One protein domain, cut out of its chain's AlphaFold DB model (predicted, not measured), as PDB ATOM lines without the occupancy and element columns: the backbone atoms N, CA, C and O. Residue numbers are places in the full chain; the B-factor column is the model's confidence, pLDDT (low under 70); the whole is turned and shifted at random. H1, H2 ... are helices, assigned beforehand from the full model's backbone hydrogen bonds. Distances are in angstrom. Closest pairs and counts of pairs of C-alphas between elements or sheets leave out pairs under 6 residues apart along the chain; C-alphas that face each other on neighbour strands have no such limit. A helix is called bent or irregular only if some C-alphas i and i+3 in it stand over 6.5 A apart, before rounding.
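This is residues 2 to 94 of the 99 residues of an uncharacterized protein of Spirosoma agri (UniProt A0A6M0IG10). Two long helices, H1 and H4, lie side by side where the later part of H1 meets the early part of H4, and two short helices, H2 and H3, sit on one side of this overlap, H2 packing across H4 and H3 standing nearly at right angles to H1 with its last residues near the early part of H4. Residues 2 to 8 of H1 and residues 85 to 94, of which 85 to 92 belong to H4, stick out at the two ends of the longest axis. The printed part has 93 residues, with four named helices in the order H1, H2, H3, H4 and no named strand: all helix. It is loose, with a radius of gyration of the C-alphas of 15.7 A and spans of 61 by 30 by 17 A.

Look first at H1, residues 2 to 24, which with residues 15 to 23 alone touches the hub H4, residues 66 to 92; their closest C-alphas, of Met 19 and Thr 69, are 5.1 A apart, at a shallow tilt of 25 degrees, the same way. H2, residues 32 to 42, touches H4 about perpendicular at 73 degrees, closest at the C-alphas of Val 35 and Ala 75, 6.2 A. H3, residues 49 to 59, touches H1 at 84 degrees, about perpendicular, closest at the C-alphas of Met 19 and Trp 59, 7.1 A. H3 and H4 only just touch, with 3 pairs of C-alphas within 8 A, the closest those of Ala 58 and Leu 68, 7.1 A. H2 and H3 are only just apart, closest 8.3 A. Every O i to N i+4 pair is within hydrogen-bond range in H1, H2 and H4; in H3, 5 of 7 are.

Find C-alpha 2 at (108.882, 155.792, 226.910); from there H1 runs 33.7 A to C-alpha 24. H2 measures 15.5 A and H3 15.3 A; H3 is irregular, C-alphas 50 and 53 being 7.3 A apart. H4 runs 39.3 A from C-alpha 66 to C-alpha 92 at (153.496, 178.308, 195.906).

The C-alphas of Val 2 and Lys 94, the two farthest apart, are 60.9 A apart. The printed part has no cut, and its three links are short. Look for low confidence at residues 2 to 9, under 70 in pLDDT; the mean of the printed part is 87.3.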
ATOM      1  N   VAL A   2     107.427 156.082 226.866       55.44
ATOM      2  CA  VAL A   2     108.882 155.792 226.910       55.44
ATOM      3  C   VAL A   2     109.626 155.981 225.571       55.44
ATOM      4  O   VAL A   2     110.773 156.404 225.553       55.44
ATOM      5  N   ARG A   3     108.997 155.719 224.416       59.66
ATOM      6  CA  ARG A   3     109.690 155.818 223.110       59.66
ATOM      7  C   ARG A   3     110.048 157.255 222.699       59.66
ATOM      8  O   ARG A   3     111.101 157.468 222.107       59.66
ATOM      9  N   LYS A   4     109.202 158.239 223.035       61.81
ATOM     10  CA  LYS A   4     109.428 159.655 222.683       61.81
ATOM     11  C   LYS A   4     110.578 160.270 223.486       61.81
ATOM     12  O   LYS A   4     111.338 161.062 222.944       61.81
ATOM     13  N   THR A   5     110.734 159.882 224.752       62.25
ATOM     14  CA  THR A   5     111.836 160.365 225.595       62.25
ATOM     15  C   THR A   5     113.182 159.811 225.135       62.25
ATOM     16  O   THR A   5     114.140 160.570 225.042       62.25
ATOM     17  N   VAL A   6     113.252 158.532 224.745       62.94
ATOM     18  CA  VAL A   6     114.480 157.924 224.198       62.94
ATOM     19  C   VAL A   6     114.937 158.620 222.906       62.94
ATOM     20  O   VAL A   6     116.119 158.920 222.760       62.94
ATOM     21  N   GLN A   7     114.007 158.946 222.001       64.62
ATOM     22  CA  GLN A   7     114.315 159.671 220.757       64.62
ATOM     23  C   GLN A   7     114.756 161.128 220.991       64.62
ATOM     24  O   GLN A   7     115.627 161.634 220.290       64.62
ATOM     25  N   ALA A   8     114.186 161.820 221.981       63.03
ATOM     26  CA  ALA A   8     114.604 163.182 222.317       63.03
ATOM     27  C   ALA A   8     116.012 163.216 222.943       63.03
ATOM     28  O   ALA A   8     116.821 164.087 222.620       63.03
ATOM     29  N   VAL A   9     116.332 162.240 223.802       67.62
ATOM     30  CA  VAL A   9     117.666 162.096 224.407       67.62
ATOM     31  C   VAL A   9     118.725 161.807 223.340       67.62
ATOM     32  O   VAL A   9     119.800 162.411 223.383       67.62
ATOM     33  N   SER A  10     118.416 160.957 222.355       79.56
ATOM     34  CA  SER A  10     119.350 160.663 221.263       79.56
ATOM     35  C   SER A  10     119.607 161.883 220.374       79.56
ATOM     36  O   SER A  10     120.757 162.143 220.024       79.56
ATOM     37  N   ALA A  11     118.587 162.698 220.083       82.25
ATOM     38  CA  ALA A  11     118.753 163.937 219.320       82.25
ATOM     39  C   ALA A  11     119.616 164.979 220.061       82.25
ATOM     40  O   ALA A  11     120.509 165.592 219.471       82.25
ATOM     41  N   ALA A  12     119.409 165.147 221.372       86.56
ATOM     42  CA  ALA A  12     120.218 166.053 222.189       86.56
ATOM     43  C   ALA A  12     121.681 165.582 222.308       86.56
ATOM     44  O   ALA A  12     122.608 166.392 222.298       86.56
ATOM     45  N   GLN A  13     121.911 164.270 222.416       90.25
ATOM     46  CA  GLN A  13     123.258 163.695 222.355       90.25
ATOM     47  C   GLN A  13     123.906 163.914 220.986       90.25
ATOM     48  O   GLN A  13     125.046 164.369 220.935       90.25
ATOM     49  N   ALA A  14     123.174 163.690 219.892       89.94
ATOM     50  CA  ALA A  14     123.670 163.925 218.539       89.94
ATOM     51  C   ALA A  14     124.078 165.392 218.325       89.94
ATOM     52  O   ALA A  14     125.155 165.661 217.806       89.94
ATOM     53  N   CYS A  15     123.272 166.352 218.788       91.00
ATOM     54  CA  CYS A  15     123.605 167.777 218.704       91.00
ATOM     55  C   CYS A  15     124.903 168.121 219.452       91.00
ATOM     56  O   CYS A  15     125.761 168.827 218.927       91.00
ATOM     57  N   ARG A  16     125.067 167.586 220.666       92.50
ATOM     58  CA  ARG A  16     126.293 167.766 221.453       92.50
ATOM     59  C   ARG A  16     127.511 167.161 220.761       92.50
ATOM     60  O   ARG A  16     128.568 167.784 220.749       92.50
ATOM     61  N   GLN A  17     127.350 165.986 220.159       93.25
ATOM     62  CA  GLN A  17     128.418 165.323 219.419       93.25
ATOM     63  C   GLN A  17     128.844 166.142 218.194       93.25
ATOM     64  O   GLN A  17     130.029 166.422 218.043       93.25
ATOM     65  N   ARG A  18     127.883 166.635 217.401       93.88
ATOM     66  CA  ARG A  18     128.148 167.530 216.263       93.88
ATOM     67  C   ARG A  18     128.943 168.774 216.659       93.88
ATOM     68  O   ARG A  18     129.918 169.111 215.999       93.88
ATOM     69  N   MET A  19     128.589 169.411 217.778       93.44
ATOM     70  CA  MET A  19     129.344 170.551 218.313       93.44
ATOM     71  C   MET A  19     130.799 170.180 218.633       93.44
ATOM     72  O   MET A  19     131.723 170.915 218.284       93.44
ATOM     73  N   LEU A  20     131.022 169.047 219.307       94.06
ATOM     74  CA  LEU A  20     132.371 168.586 219.644       94.06
ATOM     75  C   LEU A  20     133.197 168.270 218.397       94.06
ATOM     76  O   LEU A  20     134.385 168.587 218.364       94.06
ATOM     77  N   ASP A  21     132.586 167.668 217.385       93.88
ATOM     78  CA  ASP A  21     133.276 167.311 216.150       93.88
ATOM     79  C   ASP A  21     133.603 168.557 215.320       93.88
ATOM     80  O   ASP A  21     134.755 168.732 214.927       93.88
ATOM     81  N   ALA A  22     132.670 169.506 215.197       92.56
ATOM     82  CA  ALA A  22     132.928 170.799 214.563       92.56
ATOM     83  C   ALA A  22     134.090 171.552 215.237       92.56
ATOM     84  O   ALA A  22     134.942 172.122 214.557       92.56
ATOM     85  N   ARG A  23     134.186 171.497 216.573       93.19
ATOM     86  CA  ARG A  23     135.314 172.078 217.320       93.19
ATOM     87  C   ARG A  23     136.651 171.414 216.996       93.19
ATOM     88  O   ARG A  23     137.658 172.107 216.929       93.19
ATOM     89  N   LYS A  24     136.678 170.090 216.815       91.75
ATOM     90  CA  LYS A  24     137.901 169.350 216.454       91.75
ATOM     91  C   LYS A  24     138.346 169.614 215.018       91.75
ATOM     92  O   LYS A  24     139.520 169.445 214.713       91.75
ATOM     93  N   GLU A  25     137.424 169.999 214.141       91.75
ATOM     94  CA  GLU A  25     137.738 170.334 212.752       91.75
ATOM     95  C   GLU A  25     138.384 171.713 212.574       91.75
ATOM     96  O   GLU A  25     138.921 172.004 211.498       91.75
ATOM     97  N   LEU A  26     138.348 172.562 213.604       91.56
ATOM     98  CA  LEU A  26     138.987 173.871 213.565       91.56
ATOM     99  C   LEU A  26     140.517 173.723 213.453       91.56
ATOM    100  O   LEU A  26     141.110 172.877 214.126       91.56
ATOM    101  N   PRO A  27     141.188 174.547 212.624       90.19
ATOM    102  CA  PRO A  27     142.646 174.611 212.619       90.19
ATOM    103  C   PRO A  27     143.189 174.946 214.016       90.19
ATOM    104  O   PRO A  27     142.579 175.732 214.731       90.19
ATOM    105  N   ILE A  28     144.369 174.427 214.374       86.88
ATOM    106  CA  ILE A  28     144.977 174.587 215.715       86.88
ATOM    107  C   ILE A  28     145.088 176.061 216.145       86.88
ATOM    108  O   ILE A  28     144.938 176.378 217.321       86.88
ATOM    109  N   ALA A  29     145.323 176.964 215.191       86.56
ATOM    110  CA  ALA A  29     145.444 178.399 215.442       86.56
ATOM    111  C   ALA A  29     144.103 179.118 215.700       86.56
ATOM    112  O   ALA A  29     144.118 180.298 216.029       86.56
ATOM    113  N   VAL A  30     142.961 178.450 215.509       89.62
ATOM    114  CA  VAL A  30     141.623 179.043 215.642       89.62
ATOM    115  C   VAL A  30     141.042 178.678 217.004       89.62
ATOM    116  O   VAL A  30     140.738 177.517 217.281       89.62
ATOM    117  N   GLY A  31     140.889 179.686 217.859       88.94
ATOM    118  CA  GLY A  31     140.357 179.543 219.207       88.94
ATOM    119  C   GLY A  31     138.851 179.789 219.298       88.94
ATOM    120  O   GLY A  31     138.162 180.091 218.325       88.94
ATOM    121  N   GLN A  32     138.325 179.702 220.524       89.19
ATOM    122  CA  GLN A  32     136.915 179.991 220.799       89.19
ATOM    123  C   GLN A  32     136.541 181.437 220.431       89.19
ATOM    124  O   GLN A  32     135.451 181.666 219.917       89.19
ATOM    125  N   GLN A  33     137.435 182.402 220.666       88.75
ATOM    126  CA  GLN A  33     137.179 183.815 220.379       88.75
ATOM    127  C   GLN A  33     136.999 184.077 218.876       88.75
ATOM    128  O   GLN A  33     136.054 184.762 218.496       88.75
ATOM    129  N   ASP A  34     137.824 183.466 218.020       91.38
ATOM    130  CA  ASP A  34     137.700 183.580 216.560       91.38
ATOM    131  C   ASP A  34     136.343 183.065 216.063       91.38
ATOM    132  O   ASP A  34     135.711 183.650 215.179       91.38
ATOM    133  N   VAL A  35     135.868 181.968 216.661       91.62
ATOM    134  CA  VAL A  35     134.548 181.406 216.358       91.62
ATOM    135  C   VAL A  35     133.442 182.335 216.848       91.62
ATOM    136  O   VAL A  35     132.493 182.573 216.107       91.62
ATOM    137  N   ILE A  36     133.559 182.903 218.053       90.44
ATOM    138  CA  ILE A  36     132.595 183.884 218.572       90.44
ATOM    139  C   ILE A  36     132.492 185.083 217.627       90.44
ATOM    140  O   ILE A  36     131.383 185.499 217.306       90.44
ATOM    141  N   GLU A  37     133.615 185.608 217.138       91.38
ATOM    142  CA  GLU A  37     133.628 186.733 216.199       91.38
ATOM    143  C   GLU A  37     132.991 186.390 214.852       91.38
ATOM    144  O   GLU A  37     132.274 187.213 214.280       91.38
ATOM    145  N   PHE A  38     133.227 185.180 214.337       92.88
ATOM    146  CA  PHE A  38     132.552 184.697 213.133       92.88
ATOM    147  C   PHE A  38     131.036 184.609 213.350       92.88
ATOM    148  O   PHE A  38     130.255 185.150 212.569       92.88
ATOM    149  N   VAL A  39     130.615 183.992 214.454       90.81
ATOM    150  CA  VAL A  39     129.199 183.833 214.795       90.81
ATOM    151  C   VAL A  39     128.523 185.177 215.055       90.81
ATOM    152  O   VAL A  39     127.388 185.371 214.636       90.81
ATOM    153  N   ALA A  40     129.214 186.140 215.664       90.31
ATOM    154  CA  ALA A  40     128.699 187.489 215.879       90.31
ATOM    155  C   ALA A  40     128.425 188.250 214.571       90.31
ATOM    156  O   ALA A  40     127.559 189.123 214.551       90.31
ATOM    157  N   LYS A  41     129.142 187.929 213.485       91.06
ATOM    158  CA  LYS A  41     128.902 188.505 212.152       91.06
ATOM    159  C   LYS A  41     127.698 187.866 211.465       91.06
ATOM    160  O   LYS A  41     126.887 188.581 210.888       91.06
ATOM    161  N   GLU A  42     127.572 186.543 211.551       90.94
ATOM    162  CA  GLU A  42     126.481 185.779 210.922       90.94
ATOM    163  C   GLU A  42     125.149 185.908 211.678       90.94
ATOM    164  O   GLU A  42     124.081 185.982 211.075       90.94
ATOM    165  N   ALA A  43     125.206 185.942 213.010       89.88
ATOM    166  CA  ALA A  43     124.062 185.968 213.913       89.88
ATOM    167  C   ALA A  43     124.272 187.015 215.031       89.88
ATOM    168  O   ALA A  43     124.511 186.660 216.193       89.88
ATOM    169  N   PRO A  44     124.166 188.325 214.721       86.88
ATOM    170  CA  PRO A  44     124.466 189.399 215.675       86.88
ATOM    171  C   PRO A  44     123.595 189.377 216.935       86.88
ATOM    172  O   PRO A  44     124.013 189.847 217.993       86.88
ATOM    173  N   HIS A  45     122.387 188.809 216.858       85.75
ATOM    174  CA  HIS A  45     121.487 188.678 218.006       85.75
ATOM    175  C   HIS A  45     122.055 187.787 219.113       85.75
ATOM    176  O   HIS A  45     121.678 187.974 220.269       85.75
ATOM    177  N   LEU A  46     122.973 186.874 218.782       82.06
ATOM    178  CA  LEU A  46     123.647 185.985 219.731       82.06
ATOM    179  C   LEU A  46     124.876 186.636 220.382       82.06
ATOM    180  O   LEU A  46     125.351 186.148 221.404       82.06
ATOM    181  N   ASN A  47     125.351 187.772 219.861       80.75
ATOM    182  CA  ASN A  47     126.489 188.523 220.395       80.75
ATOM    183  C   ASN A  47     126.089 189.490 221.527       80.75
ATOM    184  O   ASN A  47     126.512 190.645 221.576       80.75
ATOM    185  N   LYS A  48     125.214 189.046 222.431       81.25
ATOM    186  CA  LYS A  48     124.851 189.813 223.631       81.25
ATOM    187  C   LYS A  48     125.482 189.158 224.848       81.25
ATOM    188  O   LYS A  48     125.500 187.934 224.947       81.25
ATOM    189  N   LEU A  49     125.906 189.964 225.824       77.81
ATOM    190  CA  LEU A  49     126.431 189.472 227.108       77.81
ATOM    191  C   LEU A  49     125.462 188.502 227.802       77.81
ATOM    192  O   LEU A  49     125.889 187.540 228.433       77.81
ATOM    193  N   THR A  50     124.155 188.695 227.614       78.94
ATOM    194  CA  THR A  50     123.101 187.805 228.125       78.94
ATOM    195  C   THR A  50     123.190 186.376 227.581       78.94
ATOM    196  O   THR A  50     122.676 185.453 228.206       78.94
ATOM    197  N   PHE A  51     123.851 186.165 226.440       84.06
ATOM    198  CA  PHE A  51     124.067 184.849 225.840       84.06
ATOM    199  C   PHE A  51     125.431 184.241 226.178       84.06
ATOM    200  O   PHE A  51     125.692 183.114 225.765       84.06
ATOM    201  N   ALA A  52     126.275 184.903 226.978       85.44
ATOM    202  CA  ALA A  52     127.596 184.383 227.338       85.44
ATOM    203  C   ALA A  52     127.519 182.990 227.991       85.44
ATOM    204  O   ALA A  52     128.250 182.078 227.606       85.44
ATOM    205  N   SER A  53     126.581 182.781 228.923       89.12
ATOM    206  CA  SER A  53     126.376 181.479 229.571       89.12
ATOM    207  C   SER A  53     125.820 180.422 228.612       89.12
ATOM    208  O   SER A  53     126.261 179.274 228.652       89.12
ATOM    209  N   ARG A  54     124.886 180.804 227.722       89.88
ATOM    210  CA  ARG A  54     124.364 179.931 226.652       89.88
ATOM    211  C   ARG A  54     125.519 179.453 225.774       89.88
ATOM    212  O   ARG A  54     125.654 178.255 225.541       89.88
ATOM    213  N   TRP A  55     126.404 180.376 225.398       90.44
ATOM    214  CA  TRP A  55     127.564 180.079 224.573       90.44
ATOM    215  C   TRP A  55     128.553 179.159 225.291       90.44
ATOM    216  O   TRP A  55     128.926 178.107 224.783       90.44
ATOM    217  N   HIS A  56     128.930 179.495 226.523       90.31
ATOM    218  CA  HIS A  56     129.841 178.677 227.317       90.31
ATOM    219  C   HIS A  56     129.338 177.232 227.466       90.31
ATOM    220  O   HIS A  56     130.086 176.277 227.248       90.31
ATOM    221  N   ASN A  57     128.050 177.068 227.771       91.62
ATOM    222  CA  ASN A  57     127.435 175.758 227.957       91.62
ATOM    223  C   ASN A  57     127.323 174.963 226.651       91.62
ATOM    224  O   ASN A  57     127.589 173.759 226.655       91.62
ATOM    225  N   ALA A  58     126.951 175.613 225.545       91.00
ATOM    226  CA  ALA A  58     126.887 174.977 224.233       91.00
ATOM    227  C   ALA A  58     128.287 174.576 223.744       91.00
ATOM    228  O   ALA A  58     128.493 173.433 223.344       91.00
ATOM    229  N   TRP A  59     129.276 175.466 223.862       91.12
ATOM    230  CA  TRP A  59     130.665 175.209 223.475       91.12
ATOM    231  C   TRP A  59     131.265 174.019 224.228       91.12
ATOM    232  O   TRP A  59     131.910 173.157 223.630       91.12
ATOM    233  N   GLN A  60     131.009 173.918 225.534       91.75
ATOM    234  CA  GLN A  60     131.429 172.781 226.358       91.75
ATOM    235  C   GLN A  60     130.570 171.521 226.166       91.75
ATOM    236  O   GLN A  60     130.777 170.540 226.878       91.75
ATOM    237  N   ALA A  61     129.605 171.536 225.240       89.12
ATOM    238  CA  ALA A  61     128.648 170.458 225.006       89.12
ATOM    239  C   ALA A  61     127.893 170.021 226.280       89.12
ATOM    240  O   ALA A  61     127.472 168.872 226.412       89.12
ATOM    241  N   ARG A  62     127.694 170.936 227.237       89.06
ATOM    242  CA  ARG A  62     126.874 170.693 228.437       89.06
ATOM    243  C   ARG A  62     125.386 170.736 228.107       89.06
ATOM    244  O   ARG A  62     124.605 169.992 228.693       89.06
ATOM    245  N   VAL A  63     125.014 171.569 227.136       90.19
ATOM    246  CA  VAL A  63     123.644 171.748 226.641       90.19
ATOM    247  C   VAL A  63     123.615 171.502 225.132       90.19
ATOM    248  O   VAL A  63     124.583 171.798 224.436       90.19
ATOM    249  N   ALA A  64     122.518 170.930 224.635       90.69
ATOM    250  CA  ALA A  64     122.261 170.818 223.203       90.69
ATOM    251  C   ALA A  64     121.676 172.139 222.689       90.69
ATOM    252  O   ALA A  64     120.588 172.526 223.111       90.69
ATOM    253  N   ASP A  65     122.395 172.812 221.794       91.81
ATOM    254  CA  ASP A  65     121.981 174.089 221.212       91.81
ATOM    255  C   ASP A  65     122.095 174.034 219.682       91.81
ATOM    256  O   ASP A  65     123.176 174.275 219.147       91.81
ATOM    257  N   PRO A  66     121.010 173.675 218.971       91.75
ATOM    258  CA  PRO A  66     121.060 173.450 217.529       91.75
ATOM    259  C   PRO A  66     121.518 174.674 216.732       91.75
ATOM    260  O   PRO A  66     122.343 174.532 215.836       91.75
ATOM    261  N   GLU A  67     121.036 175.865 217.098       92.50
ATOM    262  CA  GLU A  67     121.371 177.125 216.424       92.50
ATOM    263  C   GLU A  67     122.873 177.412 216.534       92.50
ATOM    264  O   GLU A  67     123.551 177.648 215.534       92.50
ATOM    265  N   LEU A  68     123.423 177.321 217.748       91.81
ATOM    266  CA  LEU A  68     124.849 177.531 217.971       91.81
ATOM    267  C   LEU A  68     125.710 176.422 217.354       91.81
ATOM    268  O   LEU A  68     126.795 176.707 216.850       91.81
ATOM    269  N   THR A  69     125.245 175.169 217.379       93.50
ATOM    270  CA  THR A  69     125.939 174.050 216.730       93.50
ATOM    271  C   THR A  69     126.070 174.285 215.227       93.50
ATOM    272  O   THR A  69     127.176 174.183 214.708       93.50
ATOM    273  N   GLU A  70     124.993 174.667 214.541       94.56
ATOM    274  CA  GLU A  70     125.027 174.949 213.099       94.56
ATOM    275  C   GLU A  70     125.961 176.115 212.753       94.56
ATOM    276  O   GLU A  70     126.690 176.075 211.761       94.56
ATOM    277  N   LEU A  71     125.983 177.156 213.586       93.94
ATOM    278  CA  LEU A  71     126.869 178.301 213.392       93.94
ATOM    279  C   LEU A  71     128.349 177.925 213.576       93.94
ATOM    280  O   LEU A  71     129.200 178.398 212.821       93.94
ATOM    281  N   VAL A  72     128.662 177.034 214.521       93.75
ATOM    282  CA  VAL A  72     130.028 176.515 214.723       93.75
ATOM    283  C   VAL A  72     130.441 175.575 213.598       93.75
ATOM    284  O   VAL A  72     131.582 175.648 213.151       93.75
ATOM    285  N   GLU A  73     129.532 174.744 213.087       94.62
ATOM    286  CA  GLU A  73     129.778 173.921 211.895       94.62
ATOM    287  C   GLU A  73     130.142 174.805 210.689       94.62
ATOM    288  O   GLU A  73     131.138 174.557 210.003       94.62
ATOM    289  N   ARG A  74     129.402 175.901 210.465       94.38
ATOM    290  CA  ARG A  74     129.724 176.881 209.412       94.38
ATOM    291  C   ARG A  74     131.070 177.563 209.646       94.38
ATOM    292  O   ARG A  74     131.849 177.697 208.701       94.38
ATOM    293  N   ALA A  75     131.368 177.948 210.887       94.12
ATOM    294  CA  ALA A  75     132.662 178.524 211.246       94.12
ATOM    295  C   ALA A  75     133.807 177.545 210.939       94.12
ATOM    296  O   ALA A  75     134.798 177.929 210.315       94.12
ATOM    297  N   ALA A  76     133.655 176.269 211.300       94.00
ATOM    298  CA  ALA A  76     134.641 175.228 211.022       94.00
ATOM    299  C   ALA A  76     134.909 175.086 209.518       94.00
ATOM    300  O   ALA A  76     136.067 175.108 209.094       94.00
ATOM    301  N   ILE A  77     133.855 175.042 208.696       95.00
ATOM    302  CA  ILE A  77     133.978 175.012 207.231       95.00
ATOM    303  C   ILE A  77     134.728 176.252 206.718       95.00
ATOM    304  O   ILE A  77     135.668 176.117 205.928       95.00
ATOM    305  N   HIS A  78     134.360 177.448 207.190       94.38
ATOM    306  CA  HIS A  78     134.995 178.707 206.797       94.38
ATOM    307  C   HIS A  78     136.499 178.718 207.108       94.38
ATOM    308  O   HIS A  78     137.327 178.955 206.222       94.38
ATOM    309  N   PHE A  79     136.878 178.420 208.353       93.38
ATOM    310  CA  PHE A  79     138.277 178.451 208.777       93.38
ATOM    311  C   PHE A  79     139.117 177.356 208.116       93.38
ATOM    312  O   PHE A  79     140.268 177.603 207.754       93.38
ATOM    313  N   LYS A  80     138.542 176.175 207.876       92.19
ATOM    314  CA  LYS A  80     139.199 175.087 207.139       92.19
ATOM    315  C   LYS A  80     139.476 175.477 205.687       92.19
ATOM    316  O   LYS A  80     140.583 175.247 205.192       92.19
ATOM    317  N   ALA A  81     138.511 176.112 205.018       91.69
ATOM    318  CA  ALA A  81     138.687 176.626 203.661       91.69
ATOM    319  C   ALA A  81     139.782 177.703 203.608       91.69
ATOM    320  O   ALA A  81     140.710 177.597 202.803       91.69
ATOM    321  N   LYS A  82     139.743 178.671 204.532       90.88
ATOM    322  CA  LYS A  82     140.742 179.743 204.641       90.88
ATOM    323  C   LYS A  82     142.146 179.202 204.928       90.88
ATOM    324  O   LYS A  82     143.114 179.609 204.287       90.88
ATOM    325  N   HIS A  83     142.275 178.233 205.836       90.12
ATOM    326  CA  HIS A  83     143.548 177.570 206.120       90.12
ATOM    327  C   HIS A  83     144.090 176.830 204.885       90.12
ATOM    328  O   HIS A  83     145.271 176.951 204.550       90.12
ATOM    329  N   LYS A  84     143.232 176.111 204.150       89.12
ATOM    330  CA  LYS A  84     143.615 175.431 202.903       89.12
ATOM    331  C   LYS A  84     144.110 176.422 201.846       89.12
ATOM    332  O   LYS A  84     145.144 176.168 201.220       89.12
ATOM    333  N   GLU A  85     143.426 177.548 201.676       90.00
ATOM    334  CA  GLU A  85     143.825 178.609 200.750       90.00
ATOM    335  C   GLU A  85     145.199 179.191 201.115       90.00
ATOM    336  O   GLU A  85     146.113 179.195 200.285       90.00
ATOM    337  N   ILE A  86     145.383 179.588 202.379       88.19
ATOM    338  CA  ILE A  86     146.646 180.141 202.883       88.19
ATOM    339  C   ILE A  86     147.780 179.127 202.714       88.19
ATOM    340  O   ILE A  86     148.838 179.469 202.183       88.19
ATOM    341  N   SER A  87     147.554 177.864 203.085       86.31
ATOM    342  CA  SER A  87     148.560 176.806 202.946       86.31
ATOM    343  C   SER A  87     148.968 176.586 201.482       86.31
ATOM    344  O   SER A  87     150.150 176.420 201.186       86.31
ATOM    345  N   THR A  88     148.015 176.646 200.546       87.19
ATOM    346  CA  THR A  88     148.278 176.536 199.103       87.19
ATOM    347  C   THR A  88     149.108 177.716 198.608       87.19
ATOM    348  O   THR A  88     150.076 177.525 197.870       87.19
ATOM    349  N   ARG A  89     148.760 178.936 199.031       86.38
ATOM    350  CA  ARG A  89     149.482 180.155 198.655       86.38
ATOM    351  C   ARG A  89     150.922 180.141 199.164       86.38
ATOM    352  O   ARG A  89     151.835 180.406 198.389       86.38
ATOM    353  N   LEU A  90     151.136 179.768 200.425       85.69
ATOM    354  CA  LEU A  90     152.473 179.702 201.023       85.69
ATOM    355  C   LEU A  90     153.339 178.613 200.379       85.69
ATOM    356  O   LEU A  90     154.505 178.863 200.073       85.69
ATOM    357  N   LYS A  91     152.754 177.450 200.052       85.69
ATOM    358  CA  LYS A  91     153.434 176.401 199.271       85.69
ATOM    359  C   LYS A  91     153.921 176.917 197.915       85.69
ATOM    360  O   LYS A  91     155.064 176.657 197.551       85.69
ATOM    361  N   ARG A  92     153.096 177.682 197.186       85.94
ATOM    362  CA  ARG A  92     153.496 178.308 195.906       85.94
ATOM    363  C   ARG A  92     154.648 179.299 196.081       85.94
ATOM    364  O   ARG A  92     155.514 179.378 195.219       85.94
ATOM    365  N   GLN A  93     154.680 180.011 197.204       85.62
ATOM    366  CA  GLN A  93     155.736 180.965 197.550       85.62
ATOM    367  C   GLN A  93     156.997 180.302 198.141       85.62
ATOM    368  O   GLN A  93     157.939 181.005 198.487       85.62
ATOM    369  N   LYS A  94     157.038 178.962 198.251       82.50
ATOM    370  CA  LYS A  94     158.120 178.187 198.894       82.50
ATOM    371  C   LYS A  94     158.384 178.572 200.361       82.50
ATOM    372  O   LYS A  94     159.453 178.284 200.891       82.50
TER     373      LYS A  94